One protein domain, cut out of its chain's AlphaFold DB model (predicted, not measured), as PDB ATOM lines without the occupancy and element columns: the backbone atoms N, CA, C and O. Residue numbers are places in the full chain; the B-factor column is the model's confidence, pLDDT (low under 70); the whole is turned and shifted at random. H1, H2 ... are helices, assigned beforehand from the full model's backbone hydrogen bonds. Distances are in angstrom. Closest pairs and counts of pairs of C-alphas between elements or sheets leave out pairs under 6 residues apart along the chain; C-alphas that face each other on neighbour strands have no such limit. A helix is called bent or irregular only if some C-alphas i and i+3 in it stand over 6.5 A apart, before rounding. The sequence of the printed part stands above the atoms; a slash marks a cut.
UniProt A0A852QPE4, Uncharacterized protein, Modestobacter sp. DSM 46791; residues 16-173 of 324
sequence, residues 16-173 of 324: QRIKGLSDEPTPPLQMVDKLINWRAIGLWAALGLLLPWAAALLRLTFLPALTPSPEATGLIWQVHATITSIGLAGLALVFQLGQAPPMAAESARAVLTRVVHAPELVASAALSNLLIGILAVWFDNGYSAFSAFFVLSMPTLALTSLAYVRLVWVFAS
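What this domain is: This is residues 16 to 173 of the 324 residues of an uncharacterized protein of Modestobacter sp. DSM 46791 (UniProt A0A852QPE4). What shape does the backbone make? It is a long bundle of nearly aligned helices, with H6 and H7 side by side between H3 and H4; H3 covers H7a but not H7b, and H5 packs near the other end on H7b. Residues 16 to 28, of which 16 to 22 belong to H1, stick out, and H2 leads from there into H3. What is it made of? The printed part has 158 residues with seven named helices, H1 to H7 in order, and no named strand; the class is all helix. The whole is loose, with a radius of gyration of the C-alphas of 18.9 A and spans of 59 by 31 by 23 A.

Where its parts are: Where is the longest helix? H7, residues 142 to 172, was assigned as one helix by its hydrogen bonds but is bent, with C-alphas 151 and 154 6.6 A apart. Its arms are H7a, residues 142 to 151, from (157.645, 173.520, 145.936), and H7b, residues 154 to 172, 26.4 A long, ending at (174.712, 154.689, 180.513). Where are the others? H6 is residues 118 to 138, 29.9 A; H4 is residues 72 to 97, 37.4 A; H3 is residues 38 to 58, 29.6 A, with a kink of 27 degrees near residue 52, neither bent nor irregular, but only just, as C-alphas 49 and 52 are 6.0 A apart. H5, residues 102 to 116, 20.7 A, is irregular, with C-alphas 103 and 106 7.9 A apart; H1 is residues 16 to 22, with C-alpha 16 at (173.957, 127.894, 172.594), and H2 is residues 30 to 35.

How they stand to each other: What stands round H7? H6, with residues 131 to 136 alone, touches H7a as a helical hairpin, a shallow tilt of 4 degrees, opposite ways; the closest C-alphas, of Ile 132 and Ala 148, are 5.3 A apart. H3 touches H7a, the C-alphas of Pro 52 and Tyr 143 being closest at 4.9 A, while H3 and H7b are apart. H5 touches H7b at a steep tilt of 38 degrees, with residues 112 to 116 alone, closest at the C-alphas of Val 116 and Ala 163, 5.0 A. And H4? It touches H6, closest at the C-alphas of Thr 73 and Ala 136, 5.2 A, while H3 and H4 are apart. How do the helix backbones look? O i to N i+4 pairs are within hydrogen-bond range throughout H1, H4, H6, H7a and H7b, in 1 of 2 in H2, 16 of 17 in H3 and 9 of 11 in H5.

The domain as a whole: How far does it reach? The two C-alphas farthest apart, of Gln 16 and Pro 64, are 61.8 A apart, and the printed part has no cut. Which link is long? H3 to H4, residues 59 to 71. Where is confidence low? pLDDT is under 70 at residues 17 to 32, 35 and 98 to 108.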
ATOM      1  N   GLN A  16     175.208 127.651 171.873       73.25
ATOM      2  CA  GLN A  16     173.957 127.894 172.594       73.25
ATOM      3  C   GLN A  16     174.034 129.108 173.527       73.25
ATOM      4  O   GLN A  16     173.067 129.859 173.591       73.25
ATOM      5  N   ARG A  17     175.164 129.352 174.208       67.62
ATOM      6  CA  ARG A  17     175.343 130.570 175.020       67.62
ATOM      7  C   ARG A  17     175.383 131.834 174.177       67.62
ATOM      8  O   ARG A  17     174.730 132.802 174.540       67.62
ATOM      9  N   ILE A  18     176.104 131.823 173.052       59.88
ATOM     10  CA  ILE A  18     176.107 132.959 172.121       59.88
ATOM     11  C   ILE A  18     174.699 133.198 171.586       59.88
ATOM     12  O   ILE A  18     174.259 134.339 171.549       59.88
ATOM     13  N   LYS A  19     173.983 132.131 171.223       64.19
ATOM     14  CA  LYS A  19     172.616 132.226 170.715       64.19
ATOM     15  C   LYS A  19     171.648 132.758 171.778       64.19
ATOM     16  O   LYS A  19     170.864 133.644 171.493       64.19
ATOM     17  N   GLY A  20     171.781 132.316 173.029       62.97
ATOM     18  CA  GLY A  20     171.012 132.853 174.156       62.97
ATOM     19  C   GLY A  20     171.320 134.324 174.465       62.97
ATOM     20  O   GLY A  20     170.412 135.069 174.804       62.97
ATOM     21  N   LEU A  21     172.572 134.759 174.289       56.38
ATOM     22  CA  LEU A  21     172.975 136.165 174.429       56.38
ATOM     23  C   LEU A  21     172.569 137.028 173.220       56.38
ATOM     24  O   LEU A  21     172.405 138.235 173.368       56.38
ATOM     25  N   SER A  22     172.412 136.438 172.029       54.59
ATOM     26  CA  SER A  22     171.941 137.140 170.827       54.59
ATOM     27  C   SER A  22     170.417 137.214 170.719       54.59
ATOM     28  O   SER A  22     169.906 138.102 170.039       54.59
ATOM     29  N   ASP A  23     169.704 136.284 171.361       53.06
ATOM     30  CA  ASP A  23     168.252 136.107 171.230       53.06
ATOM     31  C   ASP A  23     167.435 136.901 172.269       53.06
ATOM     32  O   ASP A  23     166.206 136.883 172.202       53.06
ATOM     33  N   GLU A  24     168.074 137.691 173.144       50.19
ATOM     34  CA  GLU A  24     167.417 138.772 173.902       50.19
ATOM     35  C   GLU A  24     167.726 140.158 173.304       50.19
ATOM     36  O   GLU A  24     168.442 140.978 173.885       50.19
ATOM     37  N   PRO A  25     167.172 140.494 172.130       49.16
ATOM     38  CA  PRO A  25     167.101 141.874 171.724       49.16
ATOM     39  C   PRO A  25     166.070 142.558 172.610       49.16
ATOM     40  O   PRO A  25     164.884 142.219 172.609       49.16
ATOM     41  N   THR A  26     166.512 143.577 173.338       56.22
ATOM     42  CA  THR A  26     165.588 144.518 173.965       56.22
ATOM     43  C   THR A  26     164.593 145.012 172.897       56.22
ATOM     44  O   THR A  26     165.025 145.522 171.853       56.22
ATOM     45  N   PRO A  27     163.274 144.882 173.126       50.62
ATOM     46  CA  PRO A  27     162.238 144.977 172.096       50.62
ATOM     47  C   PRO A  27     162.177 146.273 171.258       50.62
ATOM     48  O   PRO A  27     161.726 146.175 170.116       50.62
ATOM     49  N   PRO A  28     162.644 147.471 171.686       57.22
ATOM     50  CA  PRO A  28     162.576 148.641 170.804       57.22
ATOM     51  C   PRO A  28     163.608 148.650 169.657       57.22
ATOM     52  O   PRO A  28     163.468 149.452 168.736       57.22
ATOM     53  N   LEU A  29     164.640 147.791 169.664       59.06
ATOM     54  CA  LEU A  29     165.762 147.916 168.714       59.06
ATOM     55  C   LEU A  29     165.600 147.119 167.407       59.06
ATOM     56  O   LEU A  29     166.085 147.574 166.372       59.06
ATOM     57  N   GLN A  30     164.855 146.007 167.396       66.38
ATOM     58  CA  GLN A  30     164.716 145.164 166.194       66.38
ATOM     59  C   GLN A  30     163.976 145.845 165.035       66.38
ATOM     60  O   GLN A  30     164.267 145.590 163.865       66.38
ATOM     61  N   MET A  31     162.990 146.696 165.338       63.19
ATOM     62  CA  MET A  31     162.210 147.390 164.307       63.19
ATOM     63  C   MET A  31     163.077 148.400 163.542       63.19
ATOM     64  O   MET A  31     162.905 148.599 162.341       63.19
ATOM     65  N   VAL A  32     164.059 148.974 164.232       65.38
ATOM     66  CA  VAL A  32     165.001 149.951 163.688       65.38
ATOM     67  C   VAL A  32     166.012 149.290 162.755       65.38
ATOM     68  O   VAL A  32     166.314 149.838 161.700       65.38
ATOM     69  N   ASP A  33     166.488 148.089 163.081       72.56
ATOM     70  CA  ASP A  33     167.458 147.387 162.232       72.56
ATOM     71  C   ASP A  33     166.853 146.984 160.875       72.56
ATOM     72  O   ASP A  33     167.556 146.913 159.870       72.56
ATOM     73  N   LYS A  34     165.527 146.801 160.806       72.06
ATOM     74  CA  LYS A  34     164.812 146.626 159.529       72.06
ATOM     75  C   LYS A  34     164.694 147.924 158.725       72.06
ATOM     76  O   LYS A  34     164.667 147.863 157.497       72.06
ATOM     77  N   LEU A  35     164.614 149.074 159.400       65.56
ATOM     78  CA  LEU A  35     164.562 150.397 158.769       65.56
ATOM     79  C   LEU A  35     165.936 150.829 158.235       65.56
ATOM     80  O   LEU A  35     166.006 151.485 157.198       65.56
ATOM     81  N   ILE A  36     167.022 150.413 158.888       70.75
ATOM     82  CA  ILE A  36     168.407 150.698 158.486       70.75
ATOM     83  C   ILE A  36     168.932 149.544 157.621       70.75
ATOM     84  O   ILE A  36     169.836 148.802 157.984       70.75
ATOM     85  N   ASN A  37     168.327 149.356 156.451       82.62
ATOM     86  CA  ASN A  37     168.863 148.470 155.419       82.62
ATOM     87  C   ASN A  37     169.146 149.298 154.162       82.62
ATOM     88  O   ASN A  37     168.374 150.193 153.821       82.62
ATOM     89  N   TRP A  38     170.210 148.975 153.429       78.69
ATOM     90  CA  TRP A  38     170.542 149.571 152.128       78.69
ATOM     91  C   TRP A  38     169.361 149.640 151.159       78.69
ATOM     92  O   TRP A  38     169.233 150.600 150.402       78.69
ATOM     93  N   ARG A  39     168.457 148.655 151.215       84.12
ATOM     94  CA  ARG A  39     167.215 148.665 150.430       84.12
ATOM     95  C   ARG A  39     166.285 149.813 150.809       84.12
ATOM     96  O   ARG A  39     165.707 150.432 149.924       84.12
ATOM     97  N   ALA A  40     166.154 150.098 152.104       83.38
ATOM     98  CA  ALA A  40     165.411 151.255 152.570       83.38
ATOM     99  C   ALA A  40     166.126 152.529 152.107       83.38
ATOM    100  O   ALA A  40     165.535 153.296 151.369       83.38
ATOM    101  N   ILE A  41     167.420 152.704 152.382       84.62
ATOM    102  CA  ILE A  41     168.158 153.910 151.953       84.62
ATOM    103  C   ILE A  41     167.979 154.185 150.445       84.62
ATOM    104  O   ILE A  41     167.655 155.307 150.057       84.62
ATOM    105  N   GLY A  42     168.102 153.153 149.604       85.44
ATOM    106  CA  GLY A  42     167.873 153.261 148.161       85.44
ATOM    107  C   GLY A  42     166.434 153.632 147.786       85.44
ATOM    108  O   GLY A  42     166.231 154.474 146.913       85.44
ATOM    109  N   LEU A  43     165.432 153.059 148.461       88.56
ATOM    110  CA  LEU A  43     164.021 153.394 148.242       88.56
ATOM    111  C   LEU A  43     163.722 154.858 148.596       88.56
ATOM    112  O   LEU A  43     163.030 155.539 147.846       88.56
ATOM    113  N   TRP A  44     164.254 155.353 149.713       86.19
ATOM    114  CA  TRP A  44     164.039 156.732 150.157       86.19
ATOM    115  C   TRP A  44     164.726 157.731 149.223       86.19
ATOM    116  O   TRP A  44     164.126 158.734 148.843       86.19
ATOM    117  N   ALA A  45     165.945 157.416 148.779       86.50
ATOM    118  CA  ALA A  45     166.652 158.187 147.762       86.50
ATOM    119  C   ALA A  45     165.864 158.263 146.445       86.50
ATOM    120  O   ALA A  45     165.702 159.344 145.877       86.50
ATOM    121  N   ALA A  46     165.325 157.128 145.986       89.56
ATOM    122  CA  ALA A  46     164.492 157.079 144.792       89.56
ATOM    123  C   ALA A  46     163.219 157.921 144.959       89.56
ATOM    124  O   ALA A  46     162.906 158.729 144.087       89.56
ATOM    125  N   LEU A  47     162.521 157.797 146.093       89.25
ATOM    126  CA  LEU A  47     161.334 158.603 146.397       89.25
ATOM    127  C   LEU A  47     161.644 160.106 146.415       89.25
ATOM    128  O   LEU A  47     160.874 160.884 145.856       89.25
ATOM    129  N   GLY A  48     162.781 160.508 146.990       85.12
ATOM    130  CA  GLY A  48     163.198 161.910 147.065       85.12
ATOM    131  C   GLY A  48     163.416 162.571 145.700       85.12
ATOM    132  O   GLY A  48     163.170 163.765 145.566       85.12
ATOM    133  N   LEU A  49     163.825 161.806 144.680       87.88
ATOM    134  CA  LEU A  49     163.997 162.297 143.306       87.88
ATOM    135  C   LEU A  49     162.741 162.140 142.444       87.88
ATOM    136  O   LEU A  49     162.410 163.029 141.660       87.88
ATOM    137  N   LEU A  50     162.040 161.012 142.576       89.62
ATOM    138  CA  LEU A  50     160.876 160.705 141.747       89.62
ATOM    139  C   LEU A  50     159.706 161.643 142.033       89.62
ATOM    140  O   LEU A  50     158.992 162.007 141.104       89.62
ATOM    141  N   LEU A  51     159.516 162.055 143.287       87.69
ATOM    142  CA  LEU A  51     158.400 162.913 143.683       87.69
ATOM    143  C   LEU A  51     158.451 164.316 143.035       87.69
ATOM    144  O   LEU A  51     157.472 164.687 142.383       87.69
ATOM    145  N   PRO A  52     159.561 165.079 143.102       83.75
ATOM    146  CA  PRO A  52     159.658 166.372 142.424       83.75
ATOM    147  C   PRO A  52     159.716 166.237 140.899       83.75
ATOM    148  O   PRO A  52     159.185 167.098 140.196       83.75
ATOM    149  N   TRP A  53     160.303 165.155 140.374       88.50
ATOM    150  CA  TRP A  53     160.331 164.894 138.935       88.50
ATOM    151  C   TRP A  53     158.935 164.603 138.370       88.50
ATOM    152  O   TRP A  53     158.521 165.227 137.392       88.50
ATOM    153  N   ALA A  54     158.173 163.716 139.012       87.06
ATOM    154  CA  ALA A  54     156.803 163.405 138.617       87.06
ATOM    155  C   ALA A  54     155.888 164.628 138.758       87.06
ATOM    156  O   ALA A  54     155.084 164.891 137.867       87.06
ATOM    157  N   ALA A  55     156.040 165.412 139.832       85.12
ATOM    158  CA  ALA A  55     155.285 166.648 140.011       85.12
ATOM    159  C   ALA A  55     155.574 167.675 138.906       85.12
ATOM    160  O   ALA A  55     154.639 168.286 138.387       85.12
ATOM    161  N   ALA A  56     156.840 167.819 138.497       82.75
ATOM    162  CA  ALA A  56     157.221 168.679 137.380       82.75
ATOM    163  C   ALA A  56     156.620 168.191 136.050       82.75
ATOM    164  O   ALA A  56     156.066 168.989 135.294       82.75
ATOM    165  N   LEU A  57     156.673 166.881 135.788       86.94
ATOM    166  CA  LEU A  57     156.141 166.272 134.565       86.94
ATOM    167  C   LEU A  57     154.611 166.398 134.476       86.94
ATOM    168  O   LEU A  57     154.074 166.708 133.414       86.94
ATOM    169  N   LEU A  58     153.917 166.210 135.599       88.75
ATOM    170  CA  LEU A  58     152.457 166.286 135.708       88.75
ATOM    171  C   LEU A  58     151.930 167.711 135.948       88.75
ATOM    172  O   LEU A  58     150.718 167.901 136.017       88.75
ATOM    173  N   ARG A  59     152.818 168.710 136.071       85.19
ATOM    174  CA  ARG A  59     152.486 170.112 136.395       85.19
ATOM    175  C   ARG A  59     151.623 170.250 137.651       85.19
ATOM    176  O   ARG A  59     150.707 171.070 137.702       85.19
ATOM    177  N   LEU A  60     151.916 169.440 138.663       83.94
ATOM    178  CA  LEU A  60     151.244 169.544 139.952       83.94
ATOM    179  C   LEU A  60     151.663 170.851 140.626       83.94
ATOM    180  O   LEU A  60     152.837 171.218 140.625       83.94
ATOM    181  N   THR A  61     150.707 171.546 141.233       83.38
ATOM    182  CA  THR A  61     150.949 172.762 142.015       83.38
ATOM    183  C   THR A  61     150.559 172.525 143.466       83.38
ATOM    184  O   THR A  61     149.703 171.695 143.768       83.38
ATOM    185  N   PHE A  62     151.243 173.201 144.387       80.81
ATOM    186  CA  PHE A  62     150.821 173.225 145.783       80.81
ATOM    187  C   PHE A  62     149.602 174.131 145.949       80.81
ATOM    188  O   PHE A  62     149.388 175.069 145.179       80.81
ATOM    189  N   LEU A  63     148.824 173.874 147.002       82.44
ATOM    190  CA  LEU A  63     147.878 174.865 147.506       82.44
ATOM    191  C   LEU A  63     148.656 176.149 147.840       82.44
ATOM    192  O   LEU A  63     149.655 176.043 148.550       82.44
ATOM    193  N   PRO A  64     148.208 177.345 147.412       80.94
ATOM    194  CA  PRO A  64     148.967 178.588 147.585       80.94
ATOM    195  C   PRO A  64     149.423 178.863 149.025       80.94
ATOM    196  O   PRO A  64     150.510 179.385 149.233       80.94
ATOM    197  N   ALA A  65     148.623 178.463 150.019       84.25
ATOM    198  CA  ALA A  65     148.939 178.618 151.440       84.25
ATOM    199  C   ALA A  65     150.050 177.678 151.956       84.25
ATOM    200  O   ALA A  65     150.573 177.894 153.043       84.25
ATOM    201  N   LEU A  66     150.383 176.625 151.205       83.06
ATOM    202  CA  LEU A  66     151.378 175.605 151.556       83.06
ATOM    203  C   LEU A  66     152.588 175.615 150.612       83.06
ATOM    204  O   LEU A  66     153.472 174.774 150.759       83.06
ATOM    205  N   THR A  67     152.626 176.527 149.636       84.12
ATOM    206  CA  THR A  67     153.717 176.610 148.665       84.12
ATOM    207  C   THR A  67     154.996 177.087 149.361       84.12
ATOM    208  O   THR A  67     155.025 178.208 149.874       84.12
ATOM    209  N   PRO A  68     156.064 176.274 149.381       84.31
ATOM    210  CA  PRO A  68     157.354 176.692 149.917       84.31
ATOM    211  C   PRO A  68     157.951 177.832 149.088       84.31
ATOM    212  O   PRO A  68     157.740 177.901 147.876       84.31
ATOM    213  N   SER A  69     158.741 178.693 149.735       86.12
ATOM    214  CA  SER A  69     159.570 179.681 149.033       86.12
ATOM    215  C   SER A  69     160.532 178.979 148.052       86.12
ATOM    216  O   SER A  69     161.078 177.935 148.419       86.12
ATOM    217  N   PRO A  70     160.800 179.547 146.860       76.56
ATOM    218  CA  PRO A  70     161.818 179.044 145.926       76.56
ATOM    219  C   PRO A  70     163.199 178.854 146.578       76.56
ATOM    220  O   PRO A  70     163.916 177.894 146.312       76.56
ATOM    221  N   GLU A  71     163.550 179.730 147.522       88.25
ATOM    222  CA  GLU A  71     164.836 179.701 148.230       88.25
ATOM    223  C   GLU A  71     164.886 178.640 149.346       88.25
ATOM    224  O   GLU A  71     165.957 178.326 149.876       88.25
ATOM    225  N   ALA A  72     163.738 178.054 149.710       90.38
ATOM    226  CA  ALA A  72     163.633 177.137 150.841       90.38
ATOM    227  C   ALA A  72     164.476 175.869 150.644       90.38
ATOM    228  O   ALA A  72     165.088 175.402 151.602       90.38
ATOM    229  N   THR A  73     164.562 175.326 149.425       89.81
ATOM    230  CA  THR A  73     165.344 174.106 149.151       89.81
ATOM    231  C   THR A  73     166.839 174.328 149.397       89.81
ATOM    232  O   THR A  73     167.496 173.480 150.001       89.81
ATOM    233  N   GLY A  74     167.367 175.494 149.006       90.50
ATOM    234  CA  GLY A  74     168.757 175.876 149.272       90.50
ATOM    235  C   GLY A  74     169.041 176.062 150.764       90.50
ATOM    236  O   GLY A  74     170.066 175.597 151.262       90.50
ATOM    237  N   LEU A  75     168.108 176.665 151.506       94.56
ATOM    238  CA  LEU A  75     168.221 176.793 152.960       94.56
ATOM    239  C   LEU A  75     168.177 175.424 153.661       94.56
ATOM    240  O   LEU A  75     168.997 175.156 154.540       94.56
ATOM    241  N   ILE A  76     167.263 174.535 153.249       93.50
ATOM    242  CA  ILE A  76     167.163 173.163 153.772       93.50
ATOM    243  C   ILE A  76     168.486 172.426 153.563       93.50
ATOM    244  O   ILE A  76     168.969 171.783 154.494       93.50
ATOM    245  N   TRP A  77     169.095 172.556 152.380       95.06
ATOM    246  CA  TRP A  77     170.397 171.963 152.085       95.06
ATOM    247  C   TRP A  77     171.478 172.412 153.075       95.06
ATOM    248  O   TRP A  77     172.141 171.579 153.692       95.06
ATOM    249  N   GLN A  78     171.621 173.724 153.280       96.00
ATOM    250  CA  GLN A  78     172.631 174.290 154.181       96.00
ATOM    251  C   GLN A  78     172.424 173.848 155.637       96.00
ATOM    252  O   GLN A  78     173.379 173.456 156.319       96.00
ATOM    253  N   VAL A  79     171.176 173.878 156.112       96.56
ATOM    254  CA  VAL A  79     170.821 173.457 157.473       96.56
ATOM    255  C   VAL A  79     171.088 171.964 157.659       96.56
ATOM    256  O   VAL A  79     171.721 171.567 158.638       96.56
ATOM    257  N   HIS A  80     170.665 171.134 156.704       94.81
ATOM    258  CA  HIS A  80     170.876 169.689 156.743       94.81
ATOM    259  C   HIS A  80     172.363 169.324 156.748       94.81
ATOM    260  O   HIS A  80     172.800 168.559 157.612       94.81
ATOM    261  N   ALA A  81     173.157 169.922 155.856       95.19
ATOM    262  CA  ALA A  81     174.602 169.719 155.794       95.19
ATOM    263  C   ALA A  81     175.290 170.089 157.119       95.19
ATOM    264  O   ALA A  81     176.161 169.366 157.603       95.19
ATOM    265  N   THR A  82     174.865 171.193 157.739       96.56
ATOM    266  CA  THR A  82     175.422 171.657 159.016       96.56
ATOM    267  C   THR A  82     175.096 170.689 160.149       96.56
ATOM    268  O   THR A  82     175.998 170.252 160.868       96.56
ATOM    269  N   ILE A  83     173.824 170.303 160.295       94.06
ATOM    270  CA  ILE A  83     173.400 169.391 161.365       94.06
ATOM    271  C   ILE A  83     174.049 168.015 161.194       94.06
ATOM    272  O   ILE A  83     174.550 167.454 162.167       94.06
ATOM    273  N   THR A  84     174.077 167.473 159.974       93.25
ATOM    274  CA  THR A  84     174.703 166.168 159.718       93.25
ATOM    275  C   THR A  84     176.208 166.202 159.959       93.25
ATOM    276  O   THR A  84     176.728 165.277 160.576       93.25
ATOM    277  N   SER A  85     176.901 167.277 159.575       95.12
ATOM    278  CA  SER A  85     178.326 167.460 159.872       95.12
ATOM    279  C   SER A  85     178.602 167.452 161.381       95.12
ATOM    280  O   SER A  85     179.420 166.662 161.856       95.12
ATOM    281  N   ILE A  86     177.856 168.251 162.155       95.56
ATOM    282  CA  ILE A  86     177.980 168.300 163.622       95.56
ATOM    283  C   ILE A  86     177.655 166.933 164.239       95.56
ATOM    284  O   ILE A  86     178.405 166.429 165.076       95.56
ATOM    285  N   GLY A  87     176.560 166.307 163.802       92.94
ATOM    286  CA  GLY A  87     176.120 165.004 164.293       92.94
ATOM    287  C   GLY A  87     177.153 163.905 164.042       92.94
ATOM    288  O   GLY A  87     177.473 163.147 164.959       92.94
ATOM    289  N   LEU A  88     177.724 163.846 162.838       92.75
ATOM    290  CA  LEU A  88     178.764 162.883 162.471       92.75
ATOM    291  C   LEU A  88     180.082 163.140 163.208       92.75
ATOM    292  O   LEU A  88     180.722 162.186 163.654       92.75
ATOM    293  N   ALA A  89     180.475 164.404 163.380       93.44
ATOM    294  CA  ALA A  89     181.668 164.768 164.139       93.44
ATOM    295  C   ALA A  89     181.554 164.333 165.608       93.44
ATOM    296  O   ALA A  89     182.486 163.737 166.147       93.44
ATOM    297  N   GLY A  90     180.398 164.552 166.242       91.94
ATOM    298  CA  GLY A  90     180.161 164.089 167.611       91.94
ATOM    299  C   GLY A  90     180.189 162.560 167.740       91.94
ATOM    300  O   GLY A  90     180.816 162.040 168.662       91.94
ATOM    301  N   LEU A  91     179.623 161.820 166.776       89.69
ATOM    302  CA  LEU A  91     179.726 160.354 166.741       89.69
ATOM    303  C   LEU A  91     181.184 159.891 166.608       89.69
ATOM    304  O   LEU A  91     181.615 158.975 167.309       89.69
ATOM    305  N   ALA A  92     181.961 160.545 165.741       89.69
ATOM    306  CA  ALA A  92     183.377 160.249 165.571       89.69
ATOM    307  C   ALA A  92     184.173 160.490 166.865       89.69
ATOM    308  O   ALA A  92     184.994 159.647 167.229       89.69
ATOM    309  N   LEU A  93     183.894 161.585 167.582       88.38
ATOM    310  CA  LEU A  93     184.503 161.869 168.884       88.38
ATOM    311  C   LEU A  93     184.184 160.779 169.906       88.38
ATOM    312  O   LEU A  93     185.087 160.304 170.589       88.38
ATOM    313  N   VAL A  94     182.939 160.307 169.977       85.62
ATOM    314  CA  VAL A  94     182.611 159.209 170.895       85.62
ATOM    315  C   VAL A  94     183.359 157.925 170.527       85.62
ATOM    316  O   VAL A  94     183.890 157.255 171.413       85.62
ATOM    317  N   PHE A  95     183.470 157.585 169.240       84.25
ATOM    318  CA  PHE A  95     184.266 156.424 168.820       84.25
ATOM    319  C   PHE A  95     185.763 156.571 169.132       84.25
ATOM    320  O   PHE A  95     186.460 155.560 169.246       84.25
ATOM    321  N   GLN A  96     186.274 157.797 169.255       84.44
ATOM    322  CA  GLN A  96     187.637 158.054 169.724       84.44
ATOM    323  C   GLN A  96     187.751 157.896 171.244       84.44
ATOM    324  O   GLN A  96     188.692 157.267 171.718       84.44
ATOM    325  N   LEU A  97     186.774 158.394 172.004       80.56
ATOM    326  CA  LEU A  97     186.757 158.300 173.468       80.56
ATOM    327  C   LEU A  97     186.520 156.869 173.975       80.56
ATOM    328  O   LEU A  97     187.077 156.480 174.998       80.56
ATOM    329  N   GLY A  98     185.759 156.052 173.241       69.31
ATOM    330  CA  GLY A  98     185.484 154.649 173.579       69.31
ATOM    331  C   GLY A  98     186.676 153.685 173.449       69.31
ATOM    332  O   GLY A  98     186.477 152.475 173.512       69.31
ATOM    333  N   GLN A  99     187.900 154.181 173.229       65.81
ATOM    334  CA  GLN A  99     189.104 153.369 172.983       65.81
ATOM    335  C   GLN A  99     189.873 152.964 174.251       65.81
ATOM    336  O   GLN A  99     190.860 152.233 174.164       65.81
ATOM    337  N   ALA A 100     189.449 153.414 175.431       57.44
ATOM    338  CA  ALA A 100     190.066 153.017 176.692       57.44
ATOM    339  C   ALA A 100     189.319 151.807 177.295       57.44
ATOM    340  O   ALA A 100     188.125 151.944 177.565       57.44
ATOM    341  N   PRO A 101     189.969 150.646 177.550       52.94
ATOM    342  CA  PRO A 101     191.406 150.344 177.453       52.94
ATOM    343  C   PRO A 101     191.879 149.763 176.090       52.94
ATOM    344  O   PRO A 101     191.128 149.063 175.403       52.94
ATOM    345  N   PRO A 102     193.168 149.957 175.729       54.50
ATOM    346  CA  PRO A 102     193.710 149.703 174.384       54.50
ATOM    347  C   PRO A 102     193.662 148.239 173.921       54.50
ATOM    348  O   PRO A 102     193.612 147.987 172.721       54.50
ATOM    349  N   MET A 103     193.633 147.262 174.836       46.41
ATOM    350  CA  MET A 103     193.619 145.837 174.464       46.41
ATOM    351  C   MET A 103     192.280 145.354 173.882       46.41
ATOM    352  O   MET A 103     192.245 144.309 173.239       46.41
ATOM    353  N   ALA A 104     191.197 146.120 174.052       54.97
ATOM    354  CA  ALA A 104     189.883 145.830 173.474       54.97
ATOM    355  C   ALA A 104     189.392 146.934 172.520       54.97
ATOM    356  O   ALA A 104     188.258 146.884 172.054       54.97
ATOM    357  N   ALA A 105     190.221 147.933 172.202       59.75
ATOM    358  CA  ALA A 105     189.785 149.114 171.453       59.75
ATOM    359  C   ALA A 105     189.235 148.769 170.059       59.75
ATOM    360  O   ALA A 105     188.249 149.350 169.609       59.75
ATOM    361  N   GLU A 106     189.832 147.792 169.374       64.69
ATOM    362  CA  GLU A 106     189.396 147.407 168.034       64.69
ATOM    363  C   GLU A 106     188.092 146.590 168.054       64.69
ATOM    364  O   GLU A 106     187.225 146.787 167.197       64.69
ATOM    365  N   SER A 107     187.915 145.698 169.038       67.56
ATOM    366  CA  SER A 107     186.664 144.952 169.216       67.56
ATOM    367  C   SER A 107     185.544 145.874 169.694       67.56
ATOM    368  O   SER A 107     184.467 145.853 169.104       67.56
ATOM    369  N   ALA A 108     185.813 146.750 170.664       69.31
ATOM    370  CA  ALA A 108     184.871 147.751 171.152       69.31
ATOM    371  C   ALA A 108     184.433 148.702 170.035       69.31
ATOM    372  O   ALA A 108     183.238 148.929 169.857       69.31
ATOM    373  N   ARG A 109     185.366 149.189 169.203       74.38
ATOM    374  CA  ARG A 109     185.035 150.038 168.051       74.38
ATOM    375  C   ARG A 109     184.192 149.294 167.024       74.38
ATOM    376  O   ARG A 109     183.201 149.847 166.573       74.38
ATOM    377  N   ALA A 110     184.553 148.059 166.673       75.00
ATOM    378  CA  ALA A 110     183.782 147.256 165.722       75.00
ATOM    379  C   ALA A 110     182.362 146.946 166.227       75.00
ATOM    380  O   ALA A 110     181.429 146.847 165.432       75.00
ATOM    381  N   VAL A 111     182.191 146.792 167.540       75.06
ATOM    382  CA  VAL A 111     180.877 146.590 168.150       75.06
ATOM    383  C   VAL A 111     180.091 147.899 168.179       75.06
ATOM    384  O   VAL A 111     178.959 147.927 167.711       75.06
ATOM    385  N   LEU A 112     180.696 149.002 168.623       81.00
ATOM    386  CA  LEU A 112     180.064 150.324 168.644       81.00
ATOM    387  C   LEU A 112     179.636 150.783 167.242       81.00
ATOM    388  O   LEU A 112     178.520 151.274 167.076       81.00
ATOM    389  N   THR A 113     180.472 150.585 166.218       84.25
ATOM    390  CA  THR A 113     180.115 150.940 164.835       84.25
ATOM    391  C   THR A 113     178.949 150.113 164.309       84.25
ATOM    392  O   THR A 113     178.121 150.657 163.581       84.25
ATOM    393  N   ARG A 114     178.848 148.834 164.699       82.06
ATOM    394  CA  ARG A 114     177.710 147.966 164.359       82.06
ATOM    395  C   ARG A 114     176.439 148.353 165.107       82.06
ATOM    396  O   ARG A 114     175.389 148.437 164.491       82.06
ATOM    397  N   VAL A 115     176.519 148.628 166.408       81.88
ATOM    398  CA  VAL A 115     175.350 149.016 167.220       81.88
ATOM    399  C   VAL A 115     174.732 150.317 166.707       81.88
ATOM    400  O   VAL A 115     173.510 150.466 166.664       81.88
ATOM    401  N   VAL A 116     175.574 151.262 166.292       86.12
ATOM    402  CA  VAL A 116     175.142 152.579 165.812       86.12
ATOM    403  C   VAL A 116     174.826 152.578 164.305       86.12
ATOM    404  O   VAL A 116     174.264 153.553 163.815       86.12
ATOM    405  N   HIS A 117     175.136 151.498 163.569       87.00
ATOM    406  CA  HIS A 117     175.065 151.437 162.094       87.00
ATOM    407  C   HIS A 117     175.786 152.616 161.432       87.00
ATOM    408  O   HIS A 117     175.255 153.319 160.571       87.00
ATOM    409  N   ALA A 118     177.005 152.893 161.905       87.25
ATOM    410  CA  ALA A 118     177.758 154.074 161.494       87.25
ATOM    411  C   ALA A 118     177.990 154.161 159.968       87.25
ATOM    412  O   ALA A 118     177.819 155.254 159.425       87.25
ATOM    413  N   PRO A 119     178.339 153.071 159.247       88.00
ATOM    414  CA  PRO A 119     178.494 153.117 157.791       88.00
ATOM    415  C   PRO A 119     177.203 153.503 157.059       88.00
ATOM    416  O   PRO A 119     177.226 154.367 156.184       88.00
ATOM    417  N   GLU A 120     176.078 152.897 157.435       90.00
ATOM    418  CA  GLU A 120     174.762 153.149 156.847       90.00
ATOM    419  C   GLU A 120     174.309 154.584 157.119       90.00
ATOM    420  O   GLU A 120     173.788 155.259 156.232       90.00
ATOM    421  N   LEU A 121     174.557 155.079 158.332       90.62
ATOM    422  CA  LEU A 121     174.231 156.439 158.732       90.62
ATOM    423  C   LEU A 121     175.053 157.465 157.942       90.62
ATOM    424  O   LEU A 121     174.471 158.386 157.371       90.62
ATOM    425  N   VAL A 122     176.374 157.270 157.824       92.50
ATOM    426  CA  VAL A 122     177.251 158.132 157.009       92.50
ATOM    427  C   VAL A 122     176.808 158.122 155.548       92.50
ATOM    428  O   VAL A 122     176.670 159.186 154.944       92.50
ATOM    429  N   ALA A 123     176.532 156.943 154.989       91.50
ATOM    430  CA  ALA A 123     176.068 156.817 153.613       91.50
ATOM    431  C   ALA A 123     174.716 157.507 153.397       91.50
ATOM    432  O   ALA A 123     174.554 158.238 152.422       91.50
ATOM    433  N   SER A 124     173.762 157.326 154.316       92.19
ATOM    434  CA  SER A 124     172.437 157.949 154.229       92.19
ATOM    435  C   SER A 124     172.504 159.476 154.330       92.19
ATOM    436  O   SER A 124     171.831 160.162 153.558       92.19
ATOM    437  N   ALA A 125     173.346 160.016 155.219       93.69
ATOM    438  CA  ALA A 125     173.550 161.451 155.379       93.69
ATOM    439  C   ALA A 125     174.226 162.056 154.142       93.69
ATOM    440  O   ALA A 125     173.735 163.050 153.607       93.69
ATOM    441  N   ALA A 126     175.298 161.428 153.646       94.31
ATOM    442  CA  ALA A 126     176.011 161.879 152.454       94.31
ATOM    443  C   ALA A 126     175.115 161.847 151.208       94.31
ATOM    444  O   ALA A 126     175.054 162.826 150.465       94.31
ATOM    445  N   LEU A 127     174.377 160.749 151.012       94.94
ATOM    446  CA  LEU A 127     173.455 160.601 149.891       94.94
ATOM    447  C   LEU A 127     172.320 161.624 149.972       94.94
ATOM    448  O   LEU A 127     172.031 162.282 148.981       94.94
ATOM    449  N   SER A 128     171.712 161.810 151.145       94.06
ATOM    450  CA  SER A 128     170.634 162.791 151.310       94.06
ATOM    451  C   SER A 128     171.125 164.212 151.065       94.06
ATOM    452  O   SER A 128     170.460 164.960 150.358       94.06
ATOM    453  N   ASN A 129     172.311 164.570 151.561       95.62
ATOM    454  CA  ASN A 129     172.887 165.892 151.335       95.62
ATOM    455  C   ASN A 129     173.175 166.147 149.844       95.62
ATOM    456  O   ASN A 129     172.872 167.219 149.321       95.62
ATOM    457  N   LEU A 130     173.700 165.139 149.138       96.06
ATOM    458  CA  LEU A 130     173.900 165.194 147.689       96.06
ATOM    459  C   LEU A 130     172.570 165.378 146.947       96.06
ATOM    460  O   LEU A 130     172.463 166.242 146.080       96.06
ATOM    461  N   LEU A 131     171.553 164.589 147.294       95.19
ATOM    462  CA  LEU A 131     170.240 164.642 146.654       95.19
ATOM    463  C   LEU A 131     169.528 165.970 146.907       95.19
ATOM    464  O   LEU A 131     168.967 166.532 145.975       95.19
ATOM    465  N   ILE A 132     169.583 166.507 148.127       93.88
ATOM    466  CA  ILE A 132     169.012 167.825 148.432       93.88
ATOM    467  C   ILE A 132     169.738 168.914 147.630       93.88
ATOM    468  O   ILE A 132     169.078 169.783 147.069       93.88
ATOM    469  N   GLY A 133     171.068 168.840 147.507       93.19
ATOM    470  CA  GLY A 133     171.832 169.747 146.647       93.19
ATOM    471  C   GLY A 133     171.404 169.654 145.178       93.19
ATOM    472  O   GLY A 133     171.223 170.675 144.519       93.19
ATOM    473  N   ILE A 134     171.145 168.436 144.685       93.50
ATOM    474  CA  ILE A 134     170.593 168.233 143.341       93.50
ATOM    475  C   ILE A 134     169.202 168.878 143.214       93.50
ATOM    476  O   ILE A 134     168.914 169.599 142.259       93.50
ATOM    477  N   LEU A 135     168.329 168.672 144.194       92.25
ATOM    478  CA  LEU A 135     167.008 169.295 144.198       92.25
ATOM    479  C   LEU A 135     167.094 170.826 144.207       92.25
ATOM    480  O   LEU A 135     166.355 171.467 143.469       92.25
ATOM    481  N   ALA A 136     168.024 171.402 144.969       90.94
ATOM    482  CA  ALA A 136     168.210 172.847 145.057       90.94
ATOM    483  C   ALA A 136     168.700 173.478 143.742       90.94
ATOM    484  O   ALA A 136     168.309 174.597 143.427       90.94
ATOM    485  N   VAL A 137     169.549 172.782 142.979       91.19
ATOM    486  CA  VAL A 137     170.132 173.315 141.734       91.19
ATOM    487  C   VAL A 137     169.227 173.083 140.526       91.19
ATOM    488  O   VAL A 137     169.098 173.963 139.678       91.19
ATOM    489  N   TRP A 138     168.627 171.896 140.413       90.88
ATOM    490  CA  TRP A 138     167.926 171.479 139.193       90.88
ATOM    491  C   TRP A 138     166.397 171.579 139.278       90.88
ATOM    492  O   TRP A 138     165.743 171.521 138.237       90.88
ATOM    493  N   PHE A 139     165.811 171.730 140.472       85.94
ATOM    494  CA  PHE A 139     164.356 171.728 140.658       85.94
ATOM    495  C   PHE A 139     163.871 172.947 141.449       85.94
ATOM    496  O   PHE A 139     163.748 172.910 142.675       85.94
ATOM    497  N   ASP A 140     163.487 173.997 140.727       83.38
ATOM    498  CA  ASP A 140     162.849 175.184 141.302       83.38
ATOM    499  C   ASP A 140     161.325 174.996 141.412       83.38
ATOM    500  O   ASP A 140     160.533 175.536 140.639       83.38
ATOM    501  N   ASN A 141     160.894 174.102 142.306       85.50
ATOM    502  CA  ASN A 141     159.476 173.884 142.577       85.50
ATOM    503  C   ASN A 141     159.220 173.543 144.051       85.50
ATOM    504  O   ASN A 141     160.068 172.989 144.740       85.50
ATOM    505  N   GLY A 142     158.007 173.812 144.542       86.56
ATOM    506  CA  GLY A 142     157.645 173.520 145.936       86.56
ATOM    507  C   GLY A 142     157.773 172.039 146.330       86.56
ATOM    508  O   GLY A 142     157.998 171.715 147.495       86.56
ATOM    509  N   TYR A 143     157.676 171.119 145.364       87.00
ATOM    510  CA  TYR A 143     157.821 169.681 145.614       87.00
ATOM    511  C   TYR A 143     159.271 169.289 145.903       87.00
ATOM    512  O   TYR A 143     159.498 168.315 146.627       87.00
ATOM    513  N   SER A 144     160.243 170.056 145.404       89.31
ATOM    514  CA  SER A 144     161.660 169.868 145.703       89.31
ATOM    515  C   SER A 144     161.939 170.200 147.167       89.31
ATOM    516  O   SER A 144     162.506 169.363 147.869       89.31
ATOM    517  N   ALA A 145     161.415 171.322 147.674       90.81
ATOM    518  CA  ALA A 145     161.504 171.692 149.088       90.81
ATOM    519  C   ALA A 145     160.793 170.675 149.998       90.81
ATOM    520  O   ALA A 145     161.351 170.246 151.010       90.81
ATOM    521  N   PHE A 146     159.587 170.232 149.620       91.31
ATOM    522  CA  PHE A 146     158.847 169.212 150.368       91.31
ATOM    523  C   PHE A 146     159.630 167.893 150.466       91.31
ATOM    524  O   PHE A 146     159.794 167.342 151.556       91.31
ATOM    525  N   SER A 147     160.148 167.404 149.338       90.38
ATOM    526  CA  SER A 147     160.904 166.146 149.282       90.38
ATOM    527  C   SER A 147     162.230 166.262 150.033       90.38
ATOM    528  O   SER A 147     162.574 165.378 150.821       90.38
ATOM    529  N   ALA A 148     162.934 167.384 149.867       91.81
ATOM    530  CA  ALA A 148     164.158 167.684 150.598       91.81
ATOM    531  C   ALA A 148     163.943 167.646 152.117       91.81
ATOM    532  O   ALA A 148     164.755 167.064 152.839       91.81
ATOM    533  N   PHE A 149     162.840 168.210 152.611       93.75
ATOM    534  CA  PHE A 149     162.554 168.242 154.041       93.75
ATOM    535  C   PHE A 149     162.037 166.899 154.577       93.75
ATOM    536  O   PHE A 149     162.655 166.304 155.462       93.75
ATOM    537  N   PHE A 150     160.918 166.396 154.049       93.12
ATOM    538  CA  PHE A 150     160.213 165.252 154.638       93.12
ATOM    539  C   PHE A 150     160.791 163.897 154.236       93.12
ATOM    540  O   PHE A 150     160.773 162.969 155.042       93.12
ATOM    541  N   VAL A 151     161.295 163.769 153.007       92.69
ATOM    542  CA  VAL A 151     161.748 162.476 152.467       92.69
ATOM    543  C   VAL A 151     163.249 162.279 152.673       92.69
ATOM    544  O   VAL A 151     163.690 161.149 152.851       92.69
ATOM    545  N   LEU A 152     164.039 163.356 152.689       93.81
ATOM    546  CA  LEU A 152     165.500 163.269 152.806       93.81
ATOM    547  C   LEU A 152     166.010 163.735 154.179       93.81
ATOM    548  O   LEU A 152     166.710 162.991 154.872       93.81
ATOM    549  N   SER A 153     165.628 164.938 154.619       94.00
ATOM    550  CA  SER A 153     166.178 165.533 155.847       94.00
ATOM    551  C   SER A 153     165.646 164.884 157.123       94.00
ATOM    552  O   SER A 153     166.422 164.419 157.953       94.00
ATOM    553  N   MET A 154     164.326 164.816 157.297       94.56
ATOM    554  CA  MET A 154     163.711 164.258 158.509       94.56
ATOM    555  C   MET A 154     164.164 162.820 158.821       94.56
ATOM    556  O   MET A 154     164.545 162.555 159.963       94.56
ATOM    557  N   PRO A 155     164.212 161.892 157.848       92.06
ATOM    558  CA  PRO A 155     164.634 160.518 158.112       92.06
ATOM    559  C   PRO A 155     166.103 160.429 158.513       92.06
ATOM    560  O   PRO A 155     166.436 159.721 159.458       92.06
ATOM    561  N   THR A 156     166.987 161.183 157.858       93.56
ATOM    562  CA  THR A 156     168.413 161.193 158.222       93.56
ATOM    563  C   THR A 156     168.660 161.810 159.596       93.56
ATOM    564  O   THR A 156     169.475 161.291 160.362       93.56
ATOM    565  N   LEU A 157     167.920 162.860 159.962       94.19
ATOM    566  CA  LEU A 157     167.953 163.434 161.310       94.19
ATOM    567  C   LEU A 157     167.419 162.456 162.366       94.19
ATOM    568  O   LEU A 157     168.010 162.333 163.442       94.19
ATOM    569  N   ALA A 158     166.348 161.724 162.056       92.44
ATOM    570  CA  ALA A 158     165.796 160.698 162.937       92.44
ATOM    571  C   ALA A 158     166.789 159.545 163.149       92.44
ATOM    572  O   ALA A 158     167.041 159.159 164.290       92.44
ATOM    573  N   LEU A 159     167.413 159.050 162.074       91.00
ATOM    574  CA  LEU A 159     168.465 158.031 162.144       91.00
ATOM    575  C   LEU A 159     169.659 158.508 162.973       91.00
ATOM    576  O   LEU A 159     170.148 157.771 163.829       91.00
ATOM    577  N   THR A 160     170.084 159.759 162.776       91.69
ATOM    578  CA  THR A 160     171.176 160.363 163.552       91.69
ATOM    579  C   THR A 160     170.823 160.456 165.032       91.69
ATOM    580  O   THR A 160     171.595 160.018 165.880       91.69
ATOM    581  N   SER A 161     169.631 160.949 165.363       92.62
ATOM    582  CA  SER A 161     169.165 161.050 166.752       92.62
ATOM    583  C   SER A 161     169.081 159.678 167.424       92.62
ATOM    584  O   SER A 161     169.507 159.503 168.564       92.62
ATOM    585  N   LEU A 162     168.595 158.672 166.701       91.38
ATOM    586  CA  LEU A 162     168.484 157.302 167.185       91.38
ATOM    587  C   LEU A 162     169.850 156.650 167.422       91.38
ATOM    588  O   LEU A 162     170.027 155.936 168.407       91.38
ATOM    589  N   ALA A 163     170.827 156.940 166.563       90.31
ATOM    590  CA  ALA A 163     172.222 156.568 166.768       90.31
ATOM    591  C   ALA A 163     172.782 157.145 168.079       90.31
ATOM    592  O   ALA A 163     173.401 156.410 168.851       90.31
ATOM    593  N   TYR A 164     172.502 158.417 168.383       91.00
ATOM    594  CA  TYR A 164     172.876 159.024 169.665       91.00
ATOM    595  C   TYR A 164     172.166 158.370 170.851       91.00
ATOM    596  O   TYR A 164     172.814 158.073 171.849       91.00
ATOM    597  N   VAL A 165     170.865 158.089 170.748       90.06
ATOM    598  CA  VAL A 165     170.120 157.394 171.812       90.06
ATOM    599  C   VAL A 165     170.720 156.015 172.089       90.06
ATOM    600  O   VAL A 165     170.937 155.663 173.246       90.06
ATOM    601  N   ARG A 166     171.047 155.250 171.040       86.69
ATOM    602  CA  ARG A 166     171.708 153.941 171.166       86.69
ATOM    603  C   ARG A 166     173.051 154.061 171.865       86.69
ATOM    604  O   ARG A 166     173.359 153.279 172.757       86.69
ATOM    605  N   LEU A 167     173.831 155.059 171.480       87.44
ATOM    606  CA  LEU A 167     175.140 155.311 172.051       87.44
ATOM    607  C   LEU A 167     175.043 155.704 173.531       87.44
ATOM    608  O   LEU A 167     175.721 155.105 174.362       87.44
ATOM    609  N   VAL A 168     174.142 156.624 173.885       88.06
ATOM    610  CA  VAL A 168     173.867 156.990 175.283       88.06
ATOM    611  C   VAL A 168     173.433 155.766 176.076       88.06
ATOM    612  O   VAL A 168     173.923 155.562 177.179       88.06
ATOM    613  N   TRP A 169     172.573 154.918 175.516       85.75
ATOM    614  CA  TRP A 169     172.121 153.699 176.183       85.75
ATOM    615  C   TRP A 169     173.265 152.709 176.454       85.75
ATOM    616  O   TRP A 169     173.335 152.140 177.544       85.75
ATOM    617  N   VAL A 170     174.195 152.545 175.507       82.81
ATOM    618  CA  VAL A 170     175.398 151.716 175.694       82.81
ATOM    619  C   VAL A 170     176.290 152.284 176.800       82.81
ATOM    620  O   VAL A 170     176.734 151.534 177.666       82.81
ATOM    621  N   PHE A 171     176.527 153.598 176.810       83.12
ATOM    622  CA  PHE A 171     177.409 154.233 177.797       83.12
ATOM    623  C   PHE A 171     176.762 154.445 179.171       83.12
ATOM    624  O   PHE A 171     177.469 154.508 180.173       83.12
ATOM    625  N   ALA A 172     175.432 154.513 179.254       84.88
ATOM    626  CA  ALA A 172     174.712 154.689 180.513       84.88
ATOM    627  C   ALA A 172     174.776 153.449 181.422       84.88
ATOM    628  O   ALA A 172     174.487 153.547 182.612       84.88
ATOM    629  N   SER A 173     175.128 152.279 180.883       81.19
ATOM    630  CA  SER A 173     175.164 151.016 181.623       81.19
ATOM    631  C   SER A 173     176.486 150.280 181.384       81.19
ATOM    632  O   SER A 173     176.610 149.583 180.377       81.19
TER     633      SER A 173